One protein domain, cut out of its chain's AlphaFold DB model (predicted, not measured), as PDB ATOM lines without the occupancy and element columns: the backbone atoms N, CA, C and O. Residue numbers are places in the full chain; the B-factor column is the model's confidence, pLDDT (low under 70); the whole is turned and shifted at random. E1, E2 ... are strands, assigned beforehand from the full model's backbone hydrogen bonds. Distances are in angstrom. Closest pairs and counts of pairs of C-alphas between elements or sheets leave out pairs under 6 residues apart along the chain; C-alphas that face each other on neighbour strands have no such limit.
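This is residues 173 to 239 of the 357 residues of the protein "Tail fiber protein" of Haemophilus influenzae (UniProt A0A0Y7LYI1). The model is one twisted sheet of five strands, laid side by side as a single flat slab with no named helix over either face. The strands grow short toward E5, and the stretch after E5 folds back so that residues 235 to 236 pair beside it, while the long loop of residues 206 to 217 extends past the same end of the sheet as the link from E1 to E2. The printed part has 67 residues with no named helix and five named strands, in the order E1, E2, E3, E4, E5 both along the chain and across the sheet, all antiparallel. The class is all strand. The whole is only just loose, close to compact, with a radius of gyration of the C-alphas of 13.1 A, and it is flat, with spans of 35 by 25 by 14 A.

E1, residues 173 to 179, begins at C-alpha 173 at (22.291, -7.908, -10.772) and is 18.4 A long. E2, residues 185 to 195, is the longest strand by residues, 25.1 A from first to last C-alpha, and it bends by 60 degrees at Met 189. E3, residues 198 to 205, begins at C-alpha 198 at (11.685, -9.874, -6.721) and is 23.2 A long. E4, residues 218 to 223, is 14.6 A long. E5, residues 229 to 231, ends at C-alpha 231 at (10.595, 7.894, -14.604).

The five strands form a meander, each strand the antiparallel neighbour of the one before, and each pair in turn is a hairpin. E1, an edge strand, stands at 172 degrees to E2, with N 174 and O 191 within hydrogen-bond range at 2.8 A. E2 and E3 stand at 163 degrees, with N 190 and O 202 at 2.8 A and N 194 and O 198 at 2.8 A. E3 and E4 stand at 141 degrees, with N 203 and O 221 at 2.9 A. E4 and E5 stand at 162 degrees, with N 222 and O 230 at 2.8 A. E5 is the other edge strand, and its residues 230 to 231 pair antiparallel with residues 235 to 236. E1 is apart from E4 and E5, and E2 is apart from E5.

The C-alphas farthest apart are those of Asp 182 and Asp 239, 38.9 A. The printed part has no cut. The link from E3 to E4, 12 residues, is long; the other three are tight. The mean pLDDT of the printed part is 91.8, and residue 239 alone is under 70.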
ATOM      1  N   GLY A 173      22.924  -7.857  -9.459       92.06
ATOM      2  CA  GLY A 173      22.291  -7.908 -10.772       92.06
ATOM      3  C   GLY A 173      23.263  -8.103 -11.915       92.06
ATOM      4  O   GLY A 173      24.461  -8.289 -11.710       92.06
ATOM      5  N   VAL A 174      22.726  -8.063 -13.124       94.81
ATOM      6  CA  VAL A 174      23.475  -8.067 -14.378       94.81
ATOM      7  C   VAL A 174      23.251  -6.747 -15.091       94.81
ATOM      8  O   VAL A 174      22.180  -6.150 -14.979       94.81
ATOM      9  N   PHE A 175      24.253  -6.299 -15.831       94.06
ATOM     10  CA  PHE A 175      24.181  -5.059 -16.582       94.06
ATOM     11  C   PHE A 175      24.716  -5.247 -17.998       94.06
ATOM     12  O   PHE A 175      25.611  -6.057 -18.244       94.06
ATOM     13  N   VAL A 176      24.149  -4.475 -18.919       95.50
ATOM     14  CA  VAL A 176      24.721  -4.198 -20.236       95.50
ATOM     15  C   VAL A 176      25.144  -2.742 -20.216       95.50
ATOM     16  O   VAL A 176      24.298  -1.852 -20.117       95.50
ATOM     17  N   ASP A 177      26.451  -2.523 -20.266       95.06
ATOM     18  CA  ASP A 177      27.062  -1.206 -20.156       95.06
ATOM     19  C   ASP A 177      27.428  -0.641 -21.529       95.06
ATOM     20  O   ASP A 177      28.004  -1.324 -22.376       95.06
ATOM     21  N   PHE A 178      27.149   0.645 -21.711       94.19
ATOM     22  CA  PHE A 178      27.510   1.408 -22.896       94.19
ATOM     23  C   PHE A 178      28.672   2.334 -22.556       94.19
ATOM     24  O   PHE A 178      28.517   3.307 -21.816       94.19
ATOM     25  N   TYR A 179      29.843   2.025 -23.100       91.06
ATOM     26  CA  TYR A 179      31.065   2.797 -22.910       91.06
ATOM     27  C   TYR A 179      31.242   3.800 -24.055       91.06
ATOM     28  O   TYR A 179      31.140   3.444 -25.225       91.06
ATOM     29  N   GLN A 180      31.530   5.057 -23.713       84.62
ATOM     30  CA  GLN A 180      32.035   6.062 -24.663       84.62
ATOM     31  C   GLN A 180      33.564   6.224 -24.555       84.62
ATOM     32  O   GLN A 180      34.204   6.757 -25.455       84.62
ATOM     33  N   THR A 181      34.145   5.758 -23.450       79.69
ATOM     34  CA  THR A 181      35.589   5.704 -23.165       79.69
ATOM     35  C   THR A 181      35.899   4.347 -22.550       79.69
ATOM     36  O   THR A 181      34.971   3.687 -22.108       79.69
ATOM     37  N   ASP A 182      37.159   3.936 -22.458       79.00
ATOM     38  CA  ASP A 182      37.502   2.587 -21.975       79.00
ATOM     39  C   ASP A 182      37.267   2.364 -20.469       79.00
ATOM     40  O   ASP A 182      37.265   1.225 -20.006       79.00
ATOM     41  N   ASN A 183      37.065   3.428 -19.686       84.94
ATOM     42  CA  ASN A 183      37.164   3.331 -18.229       84.94
ATOM     43  C   ASN A 183      35.815   3.374 -17.518       84.94
ATOM     44  O   ASN A 183      35.673   2.775 -16.454       84.94
ATOM     45  N   ILE A 184      34.851   4.133 -18.049       90.19
ATOM     46  CA  ILE A 184      33.603   4.422 -17.340       90.19
ATOM     47  C   ILE A 184      32.407   4.259 -18.283       90.19
ATOM     48  O   ILE A 184      32.330   4.952 -19.308       90.19
ATOM     49  N   PRO A 185      31.442   3.394 -17.930       93.12
ATOM     50  CA  PRO A 185      30.195   3.269 -18.671       93.12
ATOM     51  C   PRO A 185      29.351   4.539 -18.519       93.12
ATOM     52  O   PRO A 185      29.279   5.143 -17.451       93.12
ATOM     53  N   ARG A 186      28.698   4.963 -19.604       93.50
ATOM     54  CA  ARG A 186      27.911   6.207 -19.662       93.50
ATOM     55  C   ARG A 186      26.408   5.970 -19.644       93.50
ATOM     56  O   ARG A 186      25.669   6.836 -19.180       93.50
ATOM     57  N   ALA A 187      25.966   4.796 -20.065       95.38
ATOM     58  CA  ALA A 187      24.590   4.347 -19.918       95.38
ATOM     59  C   ALA A 187      24.566   2.851 -19.627       95.38
ATOM     60  O   ALA A 187      25.529   2.148 -19.944       95.38
ATOM     61  N   SER A 188      23.466   2.375 -19.046       96.38
ATOM     62  CA  SER A 188      23.290   0.952 -18.768       96.38
ATOM     63  C   SER A 188      21.845   0.520 -18.803       96.38
ATOM     64  O   SER A 188      20.945   1.255 -18.397       96.38
ATOM     65  N   MET A 189      21.664  -0.734 -19.191       96.94
ATOM     66  CA  MET A 189      20.492  -1.517 -18.827       96.94
ATOM     67  C   MET A 189      20.889  -2.413 -17.659       96.94
ATOM     68  O   MET A 189      21.812  -3.213 -17.792       96.94
ATOM     69  N   LEU A 190      20.220  -2.267 -16.521       95.38
ATOM     70  CA  LEU A 190      20.496  -2.998 -15.289       95.38
ATOM     71  C   LEU A 190      19.283  -3.851 -14.931       95.38
ATOM     72  O   LEU A 190      18.181  -3.333 -14.781       95.38
ATOM     73  N   MET A 191      19.483  -5.151 -14.745       94.75
ATOM     74  CA  MET A 191      18.484  -6.036 -14.150       94.75
ATOM     75  C   MET A 191      19.015  -6.518 -12.810       94.75
ATOM     76  O   MET A 191      20.075  -7.143 -12.761       94.75
ATOM     77  N   ARG A 192      18.304  -6.239 -11.718       93.25
ATOM     78  CA  ARG A 192      18.799  -6.536 -10.368       93.25
ATOM     79  C   ARG A 192      17.738  -7.095  -9.439       93.25
ATOM     80  O   ARG A 192      16.543  -6.911  -9.658       93.25
ATOM     81  N   ASP A 193      18.214  -7.735  -8.382       93.94
ATOM     82  CA  ASP A 193      17.445  -8.123  -7.214       93.94
ATOM     83  C   ASP A 193      16.904  -6.864  -6.516       93.94
ATOM     84  O   ASP A 193      17.651  -5.942  -6.157       93.94
ATOM     85  N   ALA A 194      15.583  -6.811  -6.375       92.81
ATOM     86  CA  ALA A 194      14.851  -5.746  -5.696       92.81
ATOM     87  C   ALA A 194      14.523  -6.111  -4.233       92.81
ATOM     88  O   ALA A 194      13.896  -5.330  -3.520       92.81
ATOM     89  N   GLY A 195      14.994  -7.262  -3.748       91.81
ATOM     90  CA  GLY A 195      14.659  -7.848  -2.457       91.81
ATOM     91  C   GLY A 195      13.385  -8.686  -2.527       91.81
ATOM     92  O   GLY A 195      12.655  -8.660  -3.520       91.81
ATOM     93  N   ASN A 196      13.106  -9.437  -1.458       91.75
ATOM     94  CA  ASN A 196      11.884 -10.240  -1.307       91.75
ATOM     95  C   ASN A 196      11.586 -11.145  -2.518       91.75
ATOM     96  O   ASN A 196      10.446 -11.233  -2.970       91.75
ATOM     97  N   ASN A 197      12.622 -11.799  -3.056       88.62
ATOM     98  CA  ASN A 197      12.545 -12.671  -4.234       88.62
ATOM     99  C   ASN A 197      11.969 -11.980  -5.482       88.62
ATOM    100  O   ASN A 197      11.317 -12.620  -6.309       88.62
ATOM    101  N   SER A 198      12.192 -10.674  -5.615       92.62
ATOM    102  CA  SER A 198      11.685  -9.874  -6.721       92.62
ATOM    103  C   SER A 198      12.818  -9.204  -7.492       92.62
ATOM    104  O   SER A 198      13.930  -9.041  -6.988       92.62
ATOM    105  N   THR A 199      12.548  -8.835  -8.741       93.69
ATOM    106  CA  THR A 199      13.525  -8.206  -9.633       93.69
ATOM    107  C   THR A 199      12.997  -6.895 -10.183       93.69
ATOM    108  O   THR A 199      11.791  -6.656 -10.233       93.69
ATOM    109  N   GLN A 200      13.908  -6.037 -10.621       95.44
ATOM    110  CA  GLN A 200      13.556  -4.825 -11.345       95.44
ATOM    111  C   GLN A 200      14.521  -4.563 -12.491       95.44
ATOM    112  O   GLN A 200      15.672  -5.010 -12.473       95.44
ATOM    113  N   ILE A 201      14.025  -3.830 -13.483       97.31
ATOM    114  CA  ILE A 201      14.785  -3.391 -14.650       97.31
ATOM    115  C   ILE A 201      14.955  -1.881 -14.548       97.31
ATOM    116  O   ILE A 201      13.982  -1.152 -14.374       97.31
ATOM    117  N   GLU A 202      16.183  -1.408 -14.677       96.75
ATOM    118  CA  GLU A 202      16.531   0.003 -14.655       96.75
ATOM    119  C   GLU A 202      17.297   0.391 -15.908       96.75
ATOM    120  O   GLU A 202      18.185  -0.321 -16.377       96.75
ATOM    121  N   PHE A 203      16.976   1.573 -16.410       97.50
ATOM    122  CA  PHE A 203      17.767   2.255 -17.413       97.50
ATOM    123  C   PHE A 203      18.482   3.401 -16.721       97.50
ATOM    124  O   PHE A 203      17.847   4.250 -16.087       97.50
ATOM    125  N   LEU A 204      19.804   3.410 -16.835       96.81
ATOM    126  CA  LEU A 204      20.654   4.436 -16.262       96.81
ATOM    127  C   LEU A 204      21.278   5.261 -17.375       96.81
ATOM    128  O   LEU A 204      21.751   4.709 -18.369       96.81
ATOM    129  N   ASN A 205      21.319   6.575 -17.180       95.69
ATOM    130  CA  ASN A 205      21.992   7.482 -18.095       95.69
ATOM    131  C   ASN A 205      22.835   8.499 -17.331       95.69
ATOM    132  O   ASN A 205      22.485   8.913 -16.224       95.69
ATOM    133  N   THR A 206      23.947   8.908 -17.928       95.25
ATOM    134  CA  THR A 206      24.782   9.973 -17.379       95.25
ATOM    135  C   THR A 206      24.237  11.338 -17.809       95.25
ATOM    136  O   THR A 206      23.996  11.528 -19.001       95.25
ATOM    137  N   PRO A 207      24.035  12.297 -16.885       93.75
ATOM    138  CA  PRO A 207      23.604  13.646 -17.240       93.75
ATOM    139  C   PRO A 207      24.588  14.366 -18.168       93.75
ATOM    140  O   PRO A 207      25.799  14.136 -18.120       93.75
ATOM    141  N   GLU A 208      24.061  15.288 -18.971       92.81
ATOM    142  CA  GLU A 208      24.876  16.204 -19.766       92.81
ATOM    143  C   GLU A 208      25.807  17.032 -18.861       92.81
ATOM    144  O   GLU A 208      25.432  17.432 -17.758       92.81
ATOM    145  N   GLY A 209      27.047  17.247 -19.308       91.56
ATOM    146  CA  GLY A 209      28.062  17.989 -18.551       91.56
ATOM    147  C   GLY A 209      28.689  17.229 -17.374       91.56
ATOM    148  O   GLY A 209      29.496  17.804 -16.647       91.56
ATOM    149  N   ALA A 210      28.354  15.953 -17.165       90.75
ATOM    150  CA  ALA A 210      28.960  15.160 -16.101       90.75
ATOM    151  C   ALA A 210      30.434  14.819 -16.378       90.75
ATOM    152  O   ALA A 210      30.826  14.556 -17.516       90.75
ATOM    153  N   ASP A 211      31.215  14.732 -15.302       88.25
ATOM    154  CA  ASP A 211      32.639  14.390 -15.320       88.25
ATOM    155  C   ASP A 211      32.919  13.075 -16.082       88.25
ATOM    156  O   ASP A 211      32.181  12.084 -15.983       88.25
ATOM    157  N   TRP A 212      34.001  13.080 -16.858       85.94
ATOM    158  CA  TRP A 212      34.498  11.936 -17.617       85.94
ATOM    159  C   TRP A 212      35.192  10.894 -16.745       85.94
ATOM    160  O   TRP A 212      35.223   9.730 -17.129       85.94
ATOM    161  N   TYR A 213      35.717  11.289 -15.583       88.38
ATOM    162  CA  TYR A 213      36.520  10.435 -14.700       88.38
ATOM    163  C   TYR A 213      35.736   9.852 -13.527       88.38
ATOM    164  O   TYR A 213      36.294   9.124 -12.704       88.38
ATOM    165  N   ARG A 214      34.434  10.137 -13.449       89.56
ATOM    166  CA  ARG A 214      33.558   9.625 -12.399       89.56
ATOM    167  C   ARG A 214      32.290   9.032 -12.988       89.56
ATOM    168  O   ARG A 214      31.607   9.674 -13.789       89.56
ATOM    169  N   ASP A 215      31.932   7.841 -12.520       92.19
ATOM    170  CA  ASP A 215      30.613   7.283 -12.791       92.19
ATOM    171  C   ASP A 215      29.539   8.204 -12.200       92.19
ATOM    172  O   ASP A 215      29.466   8.429 -10.993       92.19
ATOM    173  N   SER A 216      28.759   8.800 -13.093       93.12
ATOM    174  CA  SER A 216      27.709   9.761 -12.765       93.12
ATOM    175  C   SER A 216      26.364   9.310 -13.338       93.12
ATOM    176  O   SER A 216      25.463  10.133 -13.503       93.12
ATOM    177  N   ARG A 217      26.231   8.016 -13.669       94.62
ATOM    178  CA  ARG A 217      24.983   7.422 -14.151       94.62
ATOM    179  C   ARG A 217      23.890   7.554 -13.092       94.62
ATOM    180  O   ARG A 217      24.122   7.363 -11.900       94.62
ATOM    181  N   GLN A 218      22.680   7.868 -13.536       95.31
ATOM    182  CA  GLN A 218      21.501   8.020 -12.688       95.31
ATOM    183  C   GLN A 218      20.342   7.233 -13.295       95.31
ATOM    184  O   GLN A 218      20.220   7.169 -14.520       95.31
ATOM    185  N   GLY A 219      19.481   6.661 -12.453       95.44
ATOM    186  CA  GLY A 219      18.259   6.002 -12.911       95.44
ATOM    187  C   GLY A 219      17.341   7.000 -13.619       95.44
ATOM    188  O   GLY A 219      16.987   8.032 -13.046       95.44
ATOM    189  N   VAL A 220      16.981   6.710 -14.869       97.19
ATOM    190  CA  VAL A 220      16.053   7.530 -15.669       97.19
ATOM    191  C   VAL A 220      14.694   6.863 -15.863       97.19
ATOM    192  O   VAL A 220      13.690   7.566 -15.976       97.19
ATOM    193  N   LEU A 221      14.659   5.527 -15.851       97.50
ATOM    194  CA  LEU A 221      13.453   4.708 -15.957       97.50
ATOM    195  C   LEU A 221      13.629   3.433 -15.125       97.50
ATOM    196  O   LEU A 221      14.679   2.792 -15.195       97.50
ATOM    197  N   THR A 222      12.588   3.037 -14.398       96.88
ATOM    198  CA  THR A 222      12.531   1.777 -13.648       96.88
ATOM    199  C   THR A 222      11.234   1.043 -13.956       96.88
ATOM    200  O   THR A 222      10.154   1.632 -13.908       96.88
ATOM    201  N   ILE A 223      11.345  -0.253 -14.228       97.06
ATOM    202  CA  ILE A 223      10.239  -1.206 -14.279       97.06
ATOM    203  C   ILE A 223      10.365  -2.078 -13.035       97.06
ATOM    204  O   ILE A 223      11.303  -2.867 -12.903       97.06
ATOM    205  N   SER A 224       9.446  -1.886 -12.099       94.31
ATOM    206  CA  SER A 224       9.426  -2.620 -10.834       94.31
ATOM    207  C   SER A 224       8.808  -4.010 -10.978       94.31
ATOM    208  O   SER A 224       8.091  -4.296 -11.940       94.31
ATOM    209  N   SER A 225       9.022  -4.856  -9.971       92.56
ATOM    210  CA  SER A 225       8.421  -6.192  -9.885       92.56
ATOM    211  C   SER A 225       6.890  -6.190  -9.855       92.56
ATOM    212  O   SER A 225       6.272  -7.184 -10.221       92.56
ATOM    213  N   THR A 226       6.262  -5.080  -9.461       89.12
ATOM    214  CA  THR A 226       4.799  -4.914  -9.461       89.12
ATOM    215  C   THR A 226       4.243  -4.490 -10.823       89.12
ATOM    216  O   THR A 226       3.036  -4.302 -10.959       89.12
ATOM    217  N   GLY A 227       5.103  -4.303 -11.832       89.56
ATOM    218  CA  GLY A 227       4.735  -3.739 -13.135       89.56
ATOM    219  C   GLY A 227       4.621  -2.211 -13.134       89.56
ATOM    220  O   GLY A 227       4.322  -1.617 -14.169       89.56
ATOM    221  N   GLY A 228       4.883  -1.556 -11.999       90.44
ATOM    222  CA  GLY A 228       4.935  -0.103 -11.912       90.44
ATOM    223  C   GLY A 228       6.102   0.461 -12.719       90.44
ATOM    224  O   GLY A 228       7.219  -0.059 -12.651       90.44
ATOM    225  N   LEU A 229       5.834   1.548 -13.441       94.75
ATOM    226  CA  LEU A 229       6.829   2.317 -14.177       94.75
ATOM    227  C   LEU A 229       7.162   3.593 -13.405       94.75
ATOM    228  O   LEU A 229       6.260   4.355 -13.052       94.75
ATOM    229  N   TRP A 230       8.444   3.836 -13.163       94.50
ATOM    230  CA  TRP A 230       8.961   5.082 -12.605       94.50
ATOM    231  C   TRP A 230       9.837   5.771 -13.638       94.50
ATOM    232  O   TRP A 230      10.670   5.121 -14.260       94.50
ATOM    233  N   SER A 231       9.686   7.078 -13.807       95.25
ATOM    234  CA  SER A 231      10.595   7.894 -14.604       95.25
ATOM    235  C   SER A 231      11.146   9.024 -13.757       95.25
ATOM    236  O   SER A 231      10.452   9.565 -12.897       95.25
ATOM    237  N   LYS A 232      12.371   9.448 -14.040       93.25
ATOM    238  CA  LYS A 232      12.998  10.525 -13.275       93.25
ATOM    239  C   LYS A 232      12.241  11.856 -13.351       93.25
ATOM    240  O   LYS A 232      12.235  12.597 -12.375       93.25
ATOM    241  N   SER A 233      11.599  12.147 -14.482       89.75
ATOM    242  CA  SER A 233      10.854  13.398 -14.679       89.75
ATOM    243  C   SER A 233       9.495  13.416 -13.980       89.75
ATOM    244  O   SER A 233       9.046  14.483 -13.576       89.75
ATOM    245  N   TYR A 234       8.839  12.258 -13.840       84.44
ATOM    246  CA  TYR A 234       7.455  12.173 -13.354       84.44
ATOM    247  C   TYR A 234       7.291  11.390 -12.046       84.44
ATOM    248  O   TYR A 234       6.196  11.341 -11.500       84.44
ATOM    249  N   GLY A 235       8.349  10.773 -11.519       89.62
ATOM    250  CA  GLY A 235       8.218   9.802 -10.438       89.62
ATOM    251  C   GLY A 235       7.539   8.522 -10.931       89.62
ATOM    252  O   GLY A 235       7.708   8.123 -12.088       89.62
ATOM    253  N   TRP A 236       6.757   7.870 -10.071       88.06
ATOM    254  CA  TRP A 236       5.906   6.768 -10.507       88.06
ATOM    255  C   TRP A 236       4.841   7.303 -11.456       88.06
ATOM    256  O   TRP A 236       4.075   8.196 -11.107       88.06
ATOM    257  N   LEU A 237       4.766   6.748 -12.665       85.38
ATOM    258  CA  LEU A 237       3.800   7.214 -13.657       85.38
ATOM    259  C   LEU A 237       2.362   7.076 -13.152       85.38
ATOM    260  O   LEU A 237       1.531   7.920 -13.469       85.38
ATOM    261  N   HIS A 238       2.076   6.060 -12.336       74.12
ATOM    262  CA  HIS A 238       0.761   5.937 -11.716       74.12
ATOM    263  C   HIS A 238       0.504   7.024 -10.670       74.12
ATOM    264  O   HIS A 238      -0.627   7.454 -10.564       74.12
ATOM    265  N   ASP A 239       1.510   7.553  -9.978       69.31
ATOM    266  CA  ASP A 239       1.311   8.696  -9.078       69.31
ATOM    267  C   ASP A 239       1.131  10.002  -9.855       69.31
ATOM    268  O   ASP A 239       0.367  10.869  -9.444       69.31
TER     269      ASP A 239